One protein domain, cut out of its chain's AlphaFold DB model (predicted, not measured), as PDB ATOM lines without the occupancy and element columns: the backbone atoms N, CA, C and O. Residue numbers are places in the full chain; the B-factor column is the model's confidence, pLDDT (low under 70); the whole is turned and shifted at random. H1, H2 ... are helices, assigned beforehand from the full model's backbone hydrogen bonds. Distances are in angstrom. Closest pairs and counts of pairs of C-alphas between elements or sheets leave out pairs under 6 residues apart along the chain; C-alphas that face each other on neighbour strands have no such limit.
ATOM      1  N   THR A 124      87.928 112.504  99.930       48.00
ATOM      2  CA  THR A 124      87.400 111.286 100.567       48.00
ATOM      3  C   THR A 124      87.939 110.023  99.905       48.00
ATOM      4  O   THR A 124      87.410 109.591  98.887       48.00
ATOM      5  N   ALA A 125      88.941 109.377 100.508       50.62
ATOM      6  CA  ALA A 125      89.387 108.052 100.070       50.62
ATOM      7  C   ALA A 125      89.360 107.041 101.223       50.62
ATOM      8  O   ALA A 125      89.979 107.238 102.271       50.62
ATOM      9  N   ARG A 126      88.640 105.935 101.004       44.75
ATOM     10  CA  ARG A 126      88.827 104.659 101.701       44.75
ATOM     11  C   ARG A 126      89.531 103.735 100.713       44.75
ATOM     12  O   ARG A 126      89.069 103.634  99.589       44.75
ATOM     13  N   GLY A 127      90.599 103.071 101.143       51.84
ATOM     14  CA  GLY A 127      91.273 102.038 100.351       51.84
ATOM     15  C   GLY A 127      92.757 102.327 100.185       51.84
ATOM     16  O   GLY A 127      93.150 103.246  99.479       51.84
ATOM     17  N   THR A 128      93.606 101.559 100.862       57.31
ATOM     18  CA  THR A 128      95.043 101.503 100.543       57.31
ATOM     19  C   THR A 128      95.626 100.144 100.912       57.31
ATOM     20  O   THR A 128      96.771 100.088 101.322       57.31
ATOM     21  N   ASN A 129      94.887  99.032 100.807       70.31
ATOM     22  CA  ASN A 129      95.524  97.718 100.959       70.31
ATOM     23  C   ASN A 129      95.937  97.143  99.599       70.31
ATOM     24  O   ASN A 129      95.312  97.421  98.577       70.31
ATOM     25  N   ILE A 130      97.027  96.375  99.584       77.06
ATOM     26  CA  ILE A 130      97.553  95.815  98.339       77.06
ATOM     27  C   ILE A 130      96.572  94.866  97.617       77.06
ATOM     28  O   ILE A 130      96.501  94.975  96.395       77.06
ATOM     29  N   PRO A 131      95.767  94.002  98.286       79.56
ATOM     30  CA  PRO A 131      94.884  93.081  97.567       79.56
ATOM     31  C   PRO A 131      93.744  93.803  96.849       79.56
ATOM     32  O   PRO A 131      93.499  93.513  95.690       79.56
ATOM     33  N   GLU A 132      93.092  94.785  97.482       77.81
ATOM     34  CA  GLU A 132      92.043  95.595  96.841       77.81
ATOM     35  C   GLU A 132      92.587  96.333  95.620       77.81
ATOM     36  O   GLU A 132      91.927  96.384  94.589       77.81
ATOM     37  N   TYR A 133      93.816  96.845  95.714       78.88
ATOM     38  CA  TYR A 133      94.438  97.576  94.620       78.88
ATOM     39  C   TYR A 133      94.798  96.665  93.443       78.88
ATOM     40  O   TYR A 133      94.404  96.924  92.310       78.88
ATOM     41  N   ILE A 134      95.535  95.582  93.704       85.88
ATOM     42  CA  ILE A 134      96.016  94.687  92.651       85.88
ATOM     43  C   ILE A 134      94.854  93.898  92.053       85.88
ATOM     44  O   ILE A 134      94.693  93.913  90.838       85.88
ATOM     45  N   HIS A 135      94.009  93.263  92.862       89.62
ATOM     46  CA  HIS A 135      92.857  92.539  92.329       89.62
ATOM     47  C   HIS A 135      91.876  93.485  91.631       89.62
ATOM     48  O   HIS A 135      91.399  93.175  90.543       89.62
ATOM     49  N   GLY A 136      91.646  94.670  92.207       86.44
ATOM     50  CA  GLY A 136      90.730  95.655  91.654       86.44
ATOM     51  C   GLY A 136      91.152  96.135  90.272       86.44
ATOM     52  O   GLY A 136      90.334  96.143  89.358       86.44
ATOM     53  N   ILE A 137      92.434  96.462  90.076       86.50
ATOM     54  CA  ILE A 137      92.966  96.857  88.763       86.50
ATOM     55  C   ILE A 137      92.824  95.721  87.749       86.50
ATOM     56  O   ILE A 137      92.300  95.948  86.657       86.50
ATOM     57  N   HIS A 138      93.265  94.509  88.094       90.12
ATOM     58  CA  HIS A 138      93.319  93.402  87.136       90.12
ATOM     59  C   HIS A 138      91.935  92.815  86.821       90.12
ATOM     60  O   HIS A 138      91.727  92.370  85.702       90.12
ATOM     61  N   ASN A 139      90.962  92.887  87.737       89.06
ATOM     62  CA  ASN A 139      89.578  92.480  87.469       89.06
ATOM     63  C   ASN A 139      88.658  93.655  87.082       89.06
ATOM     64  O   ASN A 139      87.445  93.481  86.973       89.06
ATOM     65  N   SER A 140      89.205  94.860  86.890       87.12
ATOM     66  CA  SER A 140      88.417  96.093  86.751       87.12
ATOM     67  C   SER A 140      87.379  96.044  85.630       87.12
ATOM     68  O   SER A 140      86.256  96.492  85.838       87.12
ATOM     69  N   HIS A 141      87.712  95.463  84.474       84.06
ATOM     70  CA  HIS A 141      86.776  95.334  83.353       84.06
ATOM     71  C   HIS A 141      85.583  94.407  83.648       84.06
ATOM     72  O   HIS A 141      84.507  94.610  83.096       84.06
ATOM     73  N   ASN A 142      85.738  93.436  84.554       81.38
ATOM     74  CA  ASN A 142      84.680  92.488  84.923       81.38
ATOM     75  C   ASN A 142      83.816  92.976  86.098       81.38
ATOM     76  O   ASN A 142      82.890  92.284  86.523       81.38
ATOM     77  N   MET A 143      84.114  94.146  86.669       83.69
ATOM     78  CA  MET A 143      83.290  94.733  87.726       83.69
ATOM     79  C   MET A 143      81.926  95.195  87.174       83.69
ATOM     80  O   MET A 143      81.811  95.448  85.978       83.69
ATOM     81  N   PRO A 144      80.883  95.377  88.009       75.38
ATOM     82  CA  PRO A 144      79.532  95.752  87.560       75.38
ATOM     83  C   PRO A 144      79.438  96.974  86.644       75.38
ATOM     84  O   PRO A 144      78.549  97.036  85.800       75.38
ATOM     85  N   GLY A 145      80.329  97.953  86.830       75.19
ATOM     86  CA  GLY A 145      80.427  99.148  85.986       75.19
ATOM     87  C   GLY A 145      81.490  99.057  84.890       75.19
ATOM     88  O   GLY A 145      81.834 100.079  84.305       75.19
ATOM     89  N   GLY A 146      82.085  97.879  84.677       80.56
ATOM     90  CA  GLY A 146      83.255  97.668  83.824       80.56
ATOM     91  C   GLY A 146      84.502  98.422  84.291       80.56
ATOM     92  O   GLY A 146      85.416  98.664  83.495       80.56
ATOM     93  N   GLN A 147      84.504  98.897  85.541       83.44
ATOM     94  CA  GLN A 147      85.500  99.820  86.066       83.44
ATOM     95  C   GLN A 147      85.761  99.595  87.556       83.44
ATOM     96  O   GLN A 147      84.836  99.428  88.355       83.44
ATOM     97  N   TYR A 148      87.034  99.695  87.932       82.56
ATOM     98  CA  TYR A 148      87.479  99.786  89.317       82.56
ATOM     99  C   TYR A 148      87.823 101.232  89.652       82.56
ATOM    100  O   TYR A 148      88.568 101.890  88.921       82.56
ATOM    101  N   PHE A 149      87.312 101.699  90.788       77.62
ATOM    102  CA  PHE A 149      87.624 103.013  91.329       77.62
ATOM    103  C   PHE A 149      88.415 102.857  92.614       77.62
ATOM    104  O   PHE A 149      87.979 102.176  93.543       77.62
ATOM    105  N   ARG A 150      89.556 103.533  92.680       70.81
ATOM    106  CA  ARG A 150      90.374 103.595  93.891       70.81
ATOM    107  C   ARG A 150      89.759 104.522  94.943       70.81
ATOM    108  O   ARG A 150      89.916 104.297  96.140       70.81
ATOM    109  N   SER A 151      89.049 105.550  94.492       66.12
ATOM    110  CA  SER A 151      88.327 106.508  95.324       66.12
ATOM    111  C   SER A 151      86.848 106.530  94.962       66.12
ATOM    112  O   SER A 151      86.505 106.502  93.780       66.12
ATOM    113  N   SER A 152      85.964 106.661  95.953       61.47
ATOM    114  CA  SER A 152      84.560 106.967  95.668       61.47
ATOM    115  C   SER A 152      84.461 108.352  95.015       61.47
ATOM    116  O   SER A 152      85.009 109.305  95.576       61.47
ATOM    117  N   PRO A 153      83.759 108.490  93.877       62.78
ATOM    118  CA  PRO A 153      83.413 109.799  93.336       62.78
ATOM    119  C   PRO A 153      82.678 110.633  94.393       62.78
ATOM    120  O   PRO A 153      81.908 110.086  95.193       62.78
ATOM    121  N   ALA A 154      82.889 111.950  94.406       64.62
ATOM    122  CA  ALA A 154      82.072 112.838  95.226       64.62
ATOM    123  C   ALA A 154      80.590 112.719  94.822       64.62
ATOM    124  O   ALA A 154      80.260 112.391  93.682       64.62
ATOM    125  N   ALA A 155      79.671 112.991  95.751       62.22
ATOM    126  CA  ALA A 155      78.242 112.942  95.449       62.22
ATOM    127  C   ALA A 155      77.895 113.898  94.288       62.22
ATOM    128  O   ALA A 155      78.142 115.098  94.382       62.22
ATOM    129  N   GLY A 156      77.323 113.358  93.205       66.12
ATOM    130  CA  GLY A 156      76.982 114.112  91.990       66.12
ATOM    131  C   GLY A 156      78.123 114.278  90.977       66.12
ATOM    132  O   GLY A 156      77.909 114.902  89.942       66.12
ATOM    133  N   GLN A 157      79.309 113.726  91.246       70.00
ATOM    134  CA  GLN A 157      80.437 113.726  90.318       70.00
ATOM    135  C   GLN A 157      80.303 112.591  89.294       70.00
ATOM    136  O   GLN A 157      80.048 111.446  89.676       70.00
ATOM    137  N   ASP A 158      80.538 112.889  88.015       74.12
ATOM    138  CA  ASP A 158      80.652 111.858  86.985       74.12
ATOM    139  C   ASP A 158      81.955 111.049  87.198       74.12
ATOM    140  O   ASP A 158      83.055 111.616  87.202       74.12
ATOM    141  N   PRO A 159      81.888 109.718  87.395       71.62
ATOM    142  CA  PRO A 159      83.081 108.879  87.507       71.62
ATOM    143  C   PRO A 159      83.939 108.868  86.225       71.62
ATOM    144  O   PRO A 159      85.135 108.548  86.277       71.62
ATOM    145  N   SER A 160      83.357 109.237  85.077       72.56
ATOM    146  CA  SER A 160      84.052 109.380  83.793       72.56
ATOM    147  C   SER A 160      85.111 110.499  83.803       72.56
ATOM    148  O   SER A 160      86.050 110.484  83.002       72.56
ATOM    149  N   ASP A 161      85.042 111.392  84.790       73.12
ATOM    150  CA  ASP A 161      85.932 112.538  84.923       73.12
ATOM    151  C   ASP A 161      87.190 112.274  85.770       73.12
ATOM    152  O   ASP A 161      88.064 113.139  85.881       73.12
ATOM    153  N   LEU A 162      87.298 111.093  86.388       75.31
ATOM    154  CA  LEU A 162      88.440 110.713  87.220       75.31
ATOM    155  C   LEU A 162      89.698 110.417  86.390       75.31
ATOM    156  O   LEU A 162      89.642 109.817  85.314       75.31
ATOM    157  N   SER A 163      90.860 110.798  86.925       74.06
ATOM    158  CA  SER A 163      92.155 110.485  86.307       74.06
ATOM    159  C   SER A 163      92.418 108.975  86.195       74.06
ATOM    160  O   SER A 163      91.869 108.176  86.954       74.06
ATOM    161  N   THR A 164      93.330 108.575  85.299       73.44
ATOM    162  CA  THR A 164      93.718 107.159  85.116       73.44
ATOM    163  C   THR A 164      94.414 106.534  86.329       73.44
ATOM    164  O   THR A 164      94.684 105.342  86.319       73.44
ATOM    165  N   GLU A 165      94.749 107.322  87.353       72.06
ATOM    166  CA  GLU A 165      95.273 106.811  88.628       72.06
ATOM    167  C   GLU A 165      94.148 106.391  89.591       72.06
ATOM    168  O   GLU A 165      94.369 105.567  90.481       72.06
ATOM    169  N   GLU A 166      92.938 106.917  89.384       74.31
ATOM    170  CA  GLU A 166      91.773 106.723  90.255       74.31
ATOM    171  C   GLU A 166      90.693 105.834  89.623       74.31
ATOM    172  O   GLU A 166      89.843 105.306  90.344       74.31
ATOM    173  N   ARG A 167      90.749 105.622  88.301       79.62
ATOM    174  CA  ARG A 167      89.829 104.769  87.542       79.62
ATOM    175  C   ARG A 167      90.571 103.831  86.595       79.62
ATOM    176  O   ARG A 167      91.353 104.280  85.758       79.62
ATOM    177  N   TYR A 168      90.234 102.547  86.669       82.06
ATOM    178  CA  TYR A 168      90.799 101.485  85.840       82.06
ATOM    179  C   TYR A 168      89.688 100.739  85.101       82.06
ATOM    180  O   TYR A 168      88.618 100.513  85.657       82.06
ATOM    181  N   SER A 169      89.953 100.359  83.852       84.44
ATOM    182  CA  SER A 169      89.134  99.444  83.046       84.44
ATOM    183  C   SER A 169      90.085  98.656  82.153       84.44
ATOM    184  O   SER A 169      90.345  99.013  81.006       84.44
ATOM    185  N   VAL A 170      90.725  97.658  82.747       84.06
ATOM    186  CA  VAL A 170      91.803  96.878  82.145       84.06
ATOM    187  C   VAL A 170      91.270  95.486  81.838       84.06
ATOM    188  O   VAL A 170      90.747  94.813  82.724       84.06
ATOM    189  N   GLY A 171      91.412  95.062  80.583       84.38
ATOM    190  CA  GLY A 171      91.199  93.673  80.193       84.38
ATOM    191  C   GLY A 171      92.386  92.824  80.640       84.38
ATOM    192  O   GLY A 171      93.529  93.137  80.302       84.38
ATOM    193  N   TYR A 172      92.125  91.769  81.407       88.50
ATOM    194  CA  TYR A 172      93.164  90.855  81.867       88.50
ATOM    195  C   TYR A 172      93.438  89.769  80.814       88.50
ATOM    196  O   TYR A 172      92.487  89.179  80.304       88.50
ATOM    197  N   PRO A 173      94.708  89.486  80.462       87.94
ATOM    198  CA  PRO A 173      95.030  88.542  79.389       87.94
ATOM    199  C   PRO A 173      94.794  87.063  79.744       87.94
ATOM    200  O   PRO A 173      94.837  86.228  78.840       87.94
ATOM    201  N   SER A 174      94.556  86.736  81.018       87.69
ATOM    202  CA  SER A 174      94.284  85.386  81.539       87.69
ATOM    203  C   SER A 174      92.899  85.338  82.232       87.69
ATOM    204  O   SER A 174      92.102  86.260  82.078       87.69
ATOM    205  N   ASP A 175      92.578  84.273  82.967       87.25
ATOM    206  CA  ASP A 175      91.359  84.152  83.777       87.25
ATOM    207  C   ASP A 175      91.663  84.529  85.238       87.25
ATOM    208  O   ASP A 175      92.610  84.021  85.841       87.25
ATOM    209  N   MET A 176      90.853  85.412  85.828       87.31
ATOM    210  CA  MET A 176      91.022  85.890  87.209       87.31
ATOM    211  C   MET A 176      90.823  84.824  88.285       87.31
ATOM    212  O   MET A 176      91.250  85.021  89.423       87.31
ATOM    213  N   ARG A 177      90.249  83.672  87.933       88.44
ATOM    214  CA  ARG A 177      90.185  82.494  88.807       88.44
ATOM    215  C   ARG A 177      91.533  81.777  88.919       88.44
ATOM    216  O   ARG A 177      91.724  81.011  89.861       88.44
ATOM    217  N   ASN A 178      92.478  82.039  88.010       90.06
ATOM    218  CA  ASN A 178      93.832  81.495  88.065       90.06
ATOM    219  C   ASN A 178      94.734  82.340  88.978       90.06
ATOM    220  O   ASN A 178      95.513  83.187  88.538       90.06
ATOM    221  N   CYS A 179      94.670  82.083  90.280       89.69
ATOM    222  CA  CYS A 179      95.524  82.721  91.274       89.69
ATOM    223  C   CYS A 179      97.019  82.467  91.007       89.69
ATOM    224  O   CYS A 179      97.863  83.300  91.349       89.69
ATOM    225  N   ASN A 180      97.363  81.331  90.390       88.75
ATOM    226  CA  ASN A 180      98.743  80.924  90.107       88.75
ATOM    227  C   ASN A 180      99.452  81.850  89.105       88.75
ATOM    228  O   ASN A 180     100.676  81.869  89.057       88.75
ATOM    229  N   VAL A 181      98.735  82.721  88.387       89.00
ATOM    230  CA  VAL A 181      99.393  83.756  87.569       89.00
ATOM    231  C   VAL A 181     100.255  84.705  88.418       89.00
ATOM    232  O   VAL A 181     101.329  85.106  87.980       89.00
ATOM    233  N   CYS A 182      99.832  85.024  89.647       87.69
ATOM    234  CA  CYS A 182     100.566  85.927  90.548       87.69
ATOM    235  C   CYS A 182     101.169  85.214  91.771       87.69
ATOM    236  O   CYS A 182     102.197  85.634  92.305       87.69
ATOM    237  N   HIS A 183     100.521  84.150  92.242       89.44
ATOM    238  CA  HIS A 183     100.861  83.429  93.469       89.44
ATOM    239  C   HIS A 183     101.654  82.147  93.151       89.44
ATOM    240  O   HIS A 183     101.206  81.049  93.440       89.44
ATOM    241  N   GLU A 184     102.806  82.259  92.500       85.44
ATOM    242  CA  GLU A 184     103.415  81.159  91.729       85.44
ATOM    243  C   GLU A 184     103.951  79.964  92.537       85.44
ATOM    244  O   GLU A 184     104.122  78.872  91.994       85.44
ATOM    245  N   THR A 185     104.284  80.141  93.818       87.81
ATOM    246  CA  THR A 185     104.871  79.040  94.605       87.81
ATOM    247  C   THR A 185     103.792  78.154  95.226       87.81
ATOM    248  O   THR A 185     102.752  78.643  95.662       87.81
ATOM    249  N   GLY A 186     104.071  76.856  95.393       87.88
ATOM    250  CA  GLY A 186     103.130  75.934  96.045       87.88
ATOM    251  C   GLY A 186     102.724  76.362  97.466       87.88
ATOM    252  O   GLY A 186     101.586  76.156  97.874       87.88
ATOM    253  N   ALA A 187     103.618  77.025  98.211       88.75
ATOM    254  CA  ALA A 187     103.297  77.580  99.527       88.75
ATOM    255  C   ALA A 187     102.339  78.784  99.441       88.75
ATOM    256  O   ALA A 187     101.424  78.900 100.260       88.75
ATOM    257  N   GLN A 188     102.526  79.660  98.449       89.19
ATOM    258  CA  GLN A 188     101.615  80.776  98.183       89.19
ATOM    259  C   GLN A 188     100.241  80.251  97.764       89.19
ATOM    260  O   GLN A 188      99.256  80.647  98.381       89.19
ATOM    261  N   GLN A 189     100.185  79.305  96.817       88.69
ATOM    262  CA  GLN A 189      98.954  78.640  96.376       88.69
ATOM    263  C   GLN A 189      98.197  77.990  97.526       88.69
ATOM    264  O   GLN A 189      97.031  78.299  97.749       88.69
ATOM    265  N   ALA A 190      98.866  77.159  98.327       89.19
ATOM    266  CA  ALA A 190      98.234  76.528  99.481       89.19
ATOM    267  C   ALA A 190      97.656  77.565 100.460       89.19
ATOM    268  O   ALA A 190      96.565  77.375 100.995       89.19
ATOM    269  N   THR A 191      98.362  78.683 100.657       89.44
ATOM    270  CA  THR A 191      97.934  79.754 101.564       89.44
ATOM    271  C   THR A 191      96.736  80.537 101.024       89.44
ATOM    272  O   THR A 191      95.816  80.821 101.788       89.44
ATOM    273  N   ILE A 192      96.729  80.903  99.738       89.62
ATOM    274  CA  ILE A 192      95.611  81.650  99.135       89.62
ATOM    275  C   ILE A 192      94.395  80.762  98.902       89.62
ATOM    276  O   ILE A 192      93.268  81.229  99.057       89.62
ATOM    277  N   ALA A 193      94.608  79.475  98.623       89.56
ATOM    278  CA  ALA A 193      93.529  78.523  98.428       89.56
ATOM    279  C   ALA A 193      92.748  78.332  99.727       89.56
ATOM    280  O   ALA A 193      91.523  78.344  99.700       89.56
ATOM    281  N   ALA A 194      93.468  78.247 100.851       89.75
ATOM    282  CA  ALA A 194      92.918  78.118 102.198       89.75
ATOM    283  C   ALA A 194      92.541  79.465 102.849       89.75
ATOM    284  O   ALA A 194      92.355  79.550 104.066       89.75
ATOM    285  N   ALA A 195      92.479  80.555 102.074       90.25
ATOM    286  CA  ALA A 195      92.118  81.854 102.619       90.25
ATOM    287  C   ALA A 195      90.648  81.835 103.083       90.25
ATOM    288  O   ALA A 195      89.762  81.553 102.274       90.25
ATOM    289  N   PRO A 196      90.358  82.170 104.356       90.69
ATOM    290  CA  PRO A 196      88.992  82.167 104.858       90.69
ATOM    291  C   PRO A 196      88.158  83.259 104.185       90.69
ATOM    292  O   PRO A 196      88.657  84.352 103.882       90.69
ATOM    293  N   VAL A 197      86.862  82.992 104.022       88.56
ATOM    294  CA  VAL A 197      85.909  83.964 103.473       88.56
ATOM    295  C   VAL A 197      85.916  85.244 104.309       88.56
ATOM    296  O   VAL A 197      85.711  85.235 105.527       88.56
ATOM    297  N   SER A 198      86.135  86.380 103.650       85.31
ATOM    298  CA  SER A 198      86.085  87.696 104.284       85.31
ATOM    299  C   SER A 198      85.614  88.760 103.306       85.31
ATOM    300  O   SER A 198      85.926  88.704 102.118       85.31
ATOM    301  N   TYR A 199      84.915  89.774 103.819       81.50
ATOM    302  CA  TYR A 199      84.378  90.860 103.000       81.50
ATOM    303  C   TYR A 199      85.448  91.512 102.110       81.50
ATOM    304  O   TYR A 199      85.256  91.652 100.907       81.50
ATOM    305  N   PHE A 200      86.604  91.869 102.683       78.62
ATOM    306  CA  PHE A 200      87.673  92.543 101.941       78.62
ATOM    307  C   PHE A 200      88.287  91.679 100.839       78.62
ATOM    308  O   PHE A 200      88.660  92.218  99.801       78.62
ATOM    309  N   LEU A 201      88.406  90.366 101.054       82.56
ATOM    310  CA  LEU A 201      88.954  89.476 100.036       82.56
ATOM    311  C   LEU A 201      87.991  89.368  98.853       82.56
ATOM    312  O   LEU A 201      88.399  89.618  97.726       82.56
ATOM    313  N   CYS A 202      86.711  89.094  99.094       83.38
ATOM    314  CA  CYS A 202      85.753  88.933  97.999       83.38
ATOM    315  C   CYS A 202      85.560  90.250  97.226       83.38
ATOM    316  O   CYS A 202      85.634  90.286  95.999       83.38
ATOM    317  N   MET A 203      85.391  91.368  97.938       83.94
ATOM    318  CA  MET A 203      85.146  92.663  97.291       83.94
ATOM    319  C   MET A 203      86.366  93.219  96.553       83.94
ATOM    320  O   MET A 203      86.202  94.109  95.726       83.94
ATOM    321  N   SER A 204      87.568  92.676  96.781       84.00
ATOM    322  CA  SER A 204      88.759  93.079  96.024       84.00
ATOM    323  C   SER A 204      88.652  92.778  94.522       84.00
ATOM    324  O   SER A 204      89.164  93.554  93.724       84.00
ATOM    325  N   CYS A 205      87.932  91.716  94.132       85.12
ATOM    326  CA  CYS A 205      87.616  91.417  92.730       85.12
ATOM    327  C   CYS A 205      86.184  91.823  92.366       85.12
ATOM    328  O   CYS A 205      85.952  92.338  91.276       85.12
ATOM    329  N   HIS A 206      85.221  91.592  93.265       83.12
ATOM    330  CA  HIS A 206      83.798  91.750  92.948       83.12
ATOM    331  C   HIS A 206      83.268  93.171  93.145       83.12
ATOM    332  O   HIS A 206      82.178  93.468  92.668       83.12
ATOM    333  N   GLN A 207      84.015  94.062  93.811       78.50
ATOM    334  CA  GLN A 207      83.640  95.441  94.164       78.50
ATOM    335  C   GLN A 207      82.458  95.555  95.142       78.50
ATOM    336  O   GLN A 207      82.549  96.233  96.163       78.50
ATOM    337  N   ASN A 208      81.339  94.914  94.822       78.31
ATOM    338  CA  ASN A 208      80.113  94.844  95.599       78.31
ATOM    339  C   ASN A 208      79.340  93.556  95.238       78.31
ATOM    340  O   ASN A 208      79.771  92.746  94.418       78.31
ATOM    341  N   TRP A 209      78.165  93.366  95.839       77.62
ATOM    342  CA  TRP A 209      77.337  92.175  95.619       77.62
ATOM    343  C   TRP A 209      76.785  92.029  94.192       77.62
ATOM    344  O   TRP A 209      76.460  90.917  93.791       77.62
ATOM    345  N   ASP A 210      76.714  93.105  93.405       74.69
ATOM    346  CA  ASP A 210      76.315  93.039  91.995       74.69
ATOM    347  C   ASP A 210      77.437  92.525  91.089       74.69
ATOM    348  O   ASP A 210      77.163  92.231  89.928       74.69
ATOM    349  N   GLY A 211      78.678  92.432  91.588       74.56
ATOM    350  CA  GLY A 211      79.839  91.915  90.852       74.56
ATOM    351  C   GLY A 211      80.032  90.412  90.955       74.56
ATOM    352  O   GLY A 211      80.967  89.871  90.372       74.56
ATOM    353  N   PHE A 212      79.136  89.715  91.651       74.06
ATOM    354  CA  PHE A 212      79.024  88.259  91.610       74.06
ATOM    355  C   PHE A 212      78.146  87.855  90.415       74.06
ATOM    356  O   PHE A 212      77.098  87.233  90.580       74.06
ATOM    357  N   ARG A 213      78.532  88.294  89.206       59.19
ATOM    358  CA  ARG A 213      77.869  87.902  87.954       59.19
ATOM    359  C   ARG A 213      78.570  86.707  87.327       59.19
ATOM    360  O   ARG A 213      79.789  86.582  87.421       59.19
ATOM    361  N   HIS A 214      77.788  85.877  86.645       53.34
ATOM    362  CA  HIS A 214      78.313  84.839  85.764       53.34
ATOM    363  C   HIS A 214      79.017  85.459  84.566       53.34
ATOM    364  O   HIS A 214      78.481  86.369  83.940       53.34
ATOM    365  N   LEU A 215      80.192  84.927  84.238       43.62
ATOM    366  CA  LEU A 215      80.882  85.203  82.976       43.62
ATOM    367  C   LEU A 215      80.532  84.180  81.879       43.62
ATOM    368  O   LEU A 215      80.889  84.402  80.728       43.62
ATOM    369  N   HIS A 216      79.810  83.099  82.204       44.31
ATOM    370  CA  HIS A 216      79.448  82.050  81.246       44.31
ATOM    371  C   HIS A 216      77.931  82.006  81.059       44.31
ATOM    372  O   HIS A 216      77.195  81.625  81.965       44.31
ATOM    373  N   ASP A 217      77.476  82.417  79.876       33.47
ATOM    374  CA  ASP A 217      76.065  82.527  79.466       33.47
ATOM    375  C   ASP A 217      75.437  81.161  79.100       33.47
ATOM    376  O   ASP A 217      74.488  81.066  78.322       33.47
ATOM    377  N   ASP A 218      75.985  80.066  79.639       39.38
ATOM    378  CA  ASP A 218      75.447  78.725  79.437       39.38
ATOM    379  C   ASP A 218      74.630  78.280  80.655       39.38
ATOM    380  O   ASP A 218      75.149  77.908  81.706       39.38
ATOM    381  N   THR A 219      73.312  78.282  80.479       39.47
ATOM    382  CA  THR A 219      72.331  77.774  81.451       39.47
ATOM    383  C   THR A 219      72.349  76.245  81.613       39.47
ATOM    384  O   THR A 219      71.624  75.718  82.459       39.47
ATOM    385  N   SER A 220      73.147  75.517  80.821       37.56
ATOM    386  CA  SER A 220      73.202  74.049  80.801       37.56
ATOM    387  C   SER A 220      74.338  73.428  81.628       37.56
ATOM    388  O   SER A 220      74.332  72.213  81.848       37.56
ATOM    389  N   VAL A 221      75.246  74.242  82.181       36.97
ATOM    390  CA  VAL A 221      76.241  73.815  83.179       36.97
ATOM    391  C   VAL A 221      75.946  74.538  84.494       36.97
ATOM    392  O   VAL A 221      75.751  75.749  84.471       36.97
ATOM    393  N   PRO A 222      75.876  73.858  85.651       32.84
ATOM    394  CA  PRO A 222      75.629  74.542  86.912       32.84
ATOM    395  C   PRO A 222      76.942  75.017  87.558       32.84
ATOM    396  O   PRO A 222      77.701  74.170  88.036       32.84
ATOM    397  N   PRO A 223      77.173  76.334  87.737       43.09
ATOM    398  CA  PRO A 223      77.864  76.830  88.914       43.09
ATOM    399  C   PRO A 223      76.843  77.308  89.945       43.09
ATOM    400  O   PRO A 223      75.736  77.738  89.620       43.09
ATOM    401  N   LEU A 224      77.239  77.219  91.213       44.88
ATOM    402  CA  LEU A 224      76.357  77.308  92.372       44.88
ATOM    403  C   LEU A 224      75.534  78.600  92.489       44.88
ATOM    404  O   LEU A 224      74.508  78.502  93.154       44.88
ATOM    405  N   PHE A 225      75.905  79.744  91.877       46.62
ATOM    406  CA  PHE A 225      75.076  80.960  91.972       46.62
ATOM    407  C   PHE A 225      75.111  81.936  90.779       46.62
ATOM    408  O   PHE A 225      76.196  82.334  90.374       46.62
ATOM    409  N   GLN A 226      73.945  82.381  90.278       39.97
ATOM    410  CA  GLN A 226      73.757  83.352  89.178       39.97
ATOM    411  C   GLN A 226      73.533  84.817  89.595       39.97
ATOM    412  O   GLN A 226      73.096  85.132  90.701       39.97
ATOM    413  N   ALA A 227      73.764  85.752  88.662       36.97
ATOM    414  CA  ALA A 227      73.303  87.133  88.805       36.97
ATOM    415  C   ALA A 227      71.766  87.155  88.873       36.97
ATOM    416  O   ALA A 227      71.095  86.732  87.937       36.97
ATOM    417  N   GLY A 228      71.208  87.650  89.980       42.09
ATOM    418  CA  GLY A 228      69.767  87.560  90.246       42.09
ATOM    419  C   GLY A 228      69.352  86.309  91.020       42.09
ATOM    420  O   GLY A 228      68.161  86.138  91.285       42.09
ATOM    421  N   ASP A 229      70.311  85.484  91.453       51.78
ATOM    422  CA  ASP A 229      69.992  84.366  92.322       51.78
ATOM    423  C   ASP A 229      69.345  84.823  93.627       51.78
ATOM    424  O   ASP A 229      69.702  85.877  94.173       51.78
ATOM    425  N   PRO A 230      68.466  83.981  94.204       52.12
ATOM    426  CA  PRO A 230      67.818  84.255  95.482       52.12
ATOM    427  C   PRO A 230      68.799  84.664  96.590       52.12
ATOM    428  O   PRO A 230      68.433  85.417  97.497       52.12
ATOM    429  N   ILE A 231      70.055  84.198  96.505       58.25
ATOM    430  CA  ILE A 231      71.118  84.470  97.474       58.25
ATOM    431  C   ILE A 231      71.636  85.922  97.450       58.25
ATOM    432  O   ILE A 231      72.141  86.409  98.460       58.25
ATOM    433  N   PHE A 232      71.454  86.641  96.337       60.84
ATOM    434  CA  PHE A 232      71.863  88.040  96.167       60.84
ATOM    435  C   PHE A 232      70.694  88.953  95.787       60.84
ATOM    436  O   PHE A 232      70.912  90.044  95.262       60.84
ATOM    437  N   LEU A 233      69.443  88.569  96.048       62.47
ATOM    438  CA  LEU A 233      68.313  89.495  95.916       62.47
ATOM    439  C   LEU A 233      68.431  90.654  96.915       62.47
ATOM    440  O   LEU A 233      69.071  90.527  97.960       62.47
ATOM    441  N   ALA A 234      67.781  91.785  96.611       59.81
ATOM    442  CA  ALA A 234      67.782  92.999  97.442       59.81
ATOM    443  C   ALA A 234      67.476  92.730  98.932       59.81
ATOM    444  O   ALA A 234      68.006  93.411  99.806       59.81
ATOM    445  N   ASN A 235      66.682  91.694  99.212       63.69
ATOM    446  CA  ASN A 235      66.211  91.332 100.549       63.69
ATOM    447  C   ASN A 235      67.038  90.207 101.210       63.69
ATOM    448  O   ASN A 235      66.603  89.643 102.213       63.69
ATOM    449  N   ASN A 236      68.194  89.833 100.649       71.56
ATOM    450  CA  ASN A 236      69.048  88.774 101.189       71.56
ATOM    451  C   ASN A 236      70.067  89.313 102.213       71.56
ATOM    452  O   ASN A 236      70.594  90.416 102.064       71.56
ATOM    453  N   PHE A 237      70.398  88.506 103.228       75.00
ATOM    454  CA  PHE A 237      71.350  88.858 104.284       75.00
ATOM    455  C   PHE A 237      72.744  89.240 103.753       75.00
ATOM    456  O   PHE A 237      73.399  90.100 104.348       75.00
ATOM    457  N   HIS A 238      73.195  88.656 102.632       82.44
ATOM    458  CA  HIS A 238      74.494  88.991 102.039       82.44
ATOM    459  C   HIS A 238      74.583  90.481 101.703       82.44
ATOM    460  O   HIS A 238      75.557  91.128 102.079       82.44
ATOM    461  N   ARG A 239      73.529  91.076 101.126       78.75
ATOM    462  CA  ARG A 239      73.517  92.508 100.782       78.75
ATOM    463  C   ARG A 239      73.566  93.443 101.988       78.75
ATOM    464  O   ARG A 239      74.034  94.567 101.852       78.75
ATOM    465  N   GLY A 240      73.140  92.975 103.162       75.75
ATOM    466  CA  GLY A 240      73.282  93.705 104.425       75.75
ATOM    467  C   GLY A 240      74.678  93.607 105.053       75.75
ATOM    468  O   GLY A 240      74.938  94.256 106.065       75.75
ATOM    469  N   SER A 241      75.578  92.796 104.490       77.62
ATOM    470  CA  SER A 241      76.916  92.590 105.041       77.62
ATOM    471  C   SER A 241      77.836  93.777 104.760       77.62
ATOM    472  O   SER A 241      77.857  94.330 103.661       77.62
ATOM    473  N   THR A 242      78.635  94.141 105.758       74.75
ATOM    474  CA  THR A 242      79.580  95.261 105.720       74.75
ATOM    475  C   THR A 242      81.007  94.749 105.947       74.75
ATOM    476  O   THR A 242      81.190  93.585 106.319       74.75
ATOM    477  N   PRO A 243      82.045  95.598 105.820       75.62
ATOM    478  CA  PRO A 243      83.417  95.203 106.145       75.62
ATOM    479  C   PRO A 243      83.636  94.676 107.574       75.62
ATOM    480  O   PRO A 243      84.680  94.089 107.850       75.62
ATOM    481  N   THR A 244      82.689  94.891 108.497       77.19
ATOM    482  CA  THR A 244      82.750  94.372 109.875       77.19
ATOM    483  C   THR A 244      82.008  93.048 110.066       77.19
ATOM    484  O   THR A 244      82.066  92.480 111.155       77.19
ATOM    485  N   THR A 245      81.301  92.550 109.049       82.12
ATOM    486  CA  THR A 245      80.586  91.271 109.122       82.12
ATOM    487  C   THR A 245      81.576  90.108 109.217       82.12
ATOM    488  O   THR A 245      82.476  89.975 108.390       82.12
ATOM    489  N   ASN A 246      81.391  89.230 110.207       87.31
ATOM    490  CA  ASN A 246      82.185  88.010 110.341       87.31
ATOM    491  C   ASN A 246      81.588  86.867 109.504       87.31
ATOM    492  O   ASN A 246      80.782  86.079 110.007       87.31
ATOM    493  N   CYS A 247      82.011  86.780 108.241       88.12
ATOM    494  CA  CYS A 247      81.553  85.784 107.268       88.12
ATOM    495  C   CYS A 247      81.733  84.342 107.776       88.12
ATOM    496  O   CYS A 247      80.847  83.502 107.610       88.12
ATOM    497  N   MET A 248      82.840  84.070 108.473       91.31
ATOM    498  CA  MET A 248      83.177  82.723 108.940       91.31
ATOM    499  C   MET A 248      82.214  82.173 109.996       91.31
ATOM    500  O   MET A 248      82.195  80.970 110.202       91.31
ATOM    501  N   THR A 249      81.356  82.998 110.607       90.50
ATOM    502  CA  THR A 249      80.272  82.504 111.483       90.50
ATOM    503  C   THR A 249      79.370  81.496 110.766       90.50
ATOM    504  O   THR A 249      78.910  80.539 111.381       90.50
ATOM    505  N   CYS A 250      79.132  81.710 109.469       88.44
ATOM    506  CA  CYS A 250      78.307  80.832 108.642       88.44
ATOM    507  C   CYS A 250      79.171  79.954 107.735       88.44
ATOM    508  O   CYS A 250      78.940  78.754 107.646       88.44
ATOM    509  N   HIS A 251      80.185  80.540 107.094       89.88
ATOM    510  CA  HIS A 251      81.006  79.817 106.124       89.88
ATOM    511  C   HIS A 251      81.830  78.699 106.772       89.88
ATOM    512  O   HIS A 251      81.902  77.626 106.196       89.88
ATOM    513  N   ALA A 252      82.304  78.850 108.016       90.62
ATOM    514  CA  ALA A 252      83.008  77.765 108.718       90.62
ATOM    515  C   ALA A 252      82.131  76.531 109.008       90.62
ATOM    516  O   ALA A 252      82.653  75.486 109.388       90.62
ATOM    517  N   ALA A 253      80.803  76.643 108.891       89.75
ATOM    518  CA  ALA A 253      79.891  75.524 109.106       89.75
ATOM    519  C   ALA A 253      79.706  74.651 107.852       89.75
ATOM    520  O   ALA A 253      79.082  73.593 107.942       89.75
ATOM    521  N   ILE A 254      80.205  75.086 106.688       87.00
ATOM    522  CA  ILE A 254      79.991  74.422 105.400       87.00
ATOM    523  C   ILE A 254      81.339  74.278 104.692       87.00
ATOM    524  O   ILE A 254      81.769  75.171 103.972       87.00
ATOM    525  N   SER A 255      81.964  73.110 104.842       86.12
ATOM    526  CA  SER A 255      83.307  72.812 104.316       86.12
ATOM    527  C   SER A 255      83.460  72.917 102.795       86.12
ATOM    528  O   SER A 255      84.542  72.716 102.280       86.12
ATOM    529  N   THR A 256      82.372  73.059 102.037       84.44
ATOM    530  CA  THR A 256      82.434  73.187 100.571       84.44
ATOM    531  C   THR A 256      82.459  74.640 100.105       84.44
ATOM    532  O   THR A 256      82.387  74.857  98.902       84.44
ATOM    533  N   ILE A 257      82.419  75.606 101.031       87.62
ATOM    534  CA  ILE A 257      82.391  77.057 100.783       87.62
ATOM    535  C   ILE A 257      82.993  77.841 101.971       87.62
ATOM    536  O   ILE A 257      82.568  78.968 102.258       87.62
ATOM    537  N   ASP A 258      83.911  77.233 102.723       88.88
ATOM    538  CA  ASP A 258      84.580  77.854 103.874       88.88
ATOM    539  C   ASP A 258      85.877  78.570 103.479       88.88
ATOM    540  O   ASP A 258      86.347  79.459 104.199       88.88
ATOM    541  N   GLU A 259      86.389  78.270 102.287       90.88
ATOM    542  CA  GLU A 259      87.561  78.898 101.700       90.88
ATOM    543  C   GLU A 259      87.200  79.718 100.451       90.88
ATOM    544  O   GLU A 259      86.268  79.417  99.707       90.88
ATOM    545  N   ALA A 260      87.961  80.782 100.182       87.06
ATOM    546  CA  ALA A 260      87.729  81.638  99.017       87.06
ATOM    547  C   ALA A 260      87.875  80.880  97.687       87.06
ATOM    548  O   ALA A 260      87.210  81.214  96.706       87.06
ATOM    549  N   SER A 261      88.738  79.864  97.641       89.25
ATOM    550  CA  SER A 261      88.962  79.087  96.425       89.25
ATOM    551  C   SER A 261      87.819  78.125  96.096       89.25
ATOM    552  O   SER A 261      87.605  77.836  94.922       89.25
ATOM    553  N   ASP A 262      87.019  77.714  97.085       87.69
ATOM    554  CA  ASP A 262      85.906  76.789  96.865       87.69
ATOM    555  C   ASP A 262      84.841  77.349  95.921       87.69
ATOM    556  O   ASP A 262      84.295  76.624  95.091       87.69
ATOM    557  N   PHE A 263      84.599  78.660  95.998       85.88
ATOM    558  CA  PHE A 263      83.668  79.382  95.125       85.88
ATOM    559  C   PHE A 263      84.116  79.428  93.665       85.88
ATOM    560  O   PHE A 263      83.301  79.692  92.784       85.88
ATOM    561  N   HIS A 264      85.403  79.196  93.417       87.69
ATOM    562  CA  HIS A 264      86.016  79.283  92.098       87.69
ATOM    563  C   HIS A 264      86.362  77.908  91.521       87.69
ATOM    564  O   HIS A 264      86.898  77.843  90.417       87.69
ATOM    565  N   ASN A 265      86.052  76.818  92.234       88.25
ATOM    566  CA  ASN A 265      86.182  75.469  91.698       88.25
ATOM    567  C   ASN A 265      85.182  75.266  90.550       88.25
ATOM    568  O   ASN A 265      83.973  75.404  90.738       88.25
TER     569      ASN A 265
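What this domain is: This is residues 124 to 265 of the 700 residues of an uncharacterized protein of Deltaproteobacteria bacterium (UniProt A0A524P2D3). You will find little regular structure: loops wind round two short helices, H1 and H3, packed side by side, while H2, H4 and H5 sit apart and residues 217 to 222 stick out. The printed part has 142 residues, with five named helices, H1 to H5 in chain order, holding 33 residues, and no named strand: all helix. It is compact, radius of gyration of the C-alphas 15.8 A, spanning 44 by 40 by 35 A.

How they stand to each other: Look at H1, residues 130 to 138, which touches H3, residues 199 to 206; their closest C-alphas, of Glu 132 and Ser 204, are 4.2 A apart. They run the same way at a shallow tilt of 17 degrees. H2, residues 186 to 193, H4, residues 237 to 240, and H5, residues 248 to 251, touch no helix. In H1 and H2 every O i to N i+4 pair is within hydrogen-bond range, in H3 3 of 4; H4 and H5 are too short for one.

Where its parts are: Find C-alpha 130 at (97.553, 95.815, 98.339); from there H1 runs 12.2 A. H2 spans 10.2 A, H3 10.1 A, H4 5.2 A and H5 4.6 A, ending at C-alpha 251, (81.006, 79.817, 106.124).

The domain as a whole: The printed part has no cut. The links H1 to H2 and H3 to H4 are long. Residues 124 to 128, 151 to 156 and 213 to 235 have pLDDT under 70.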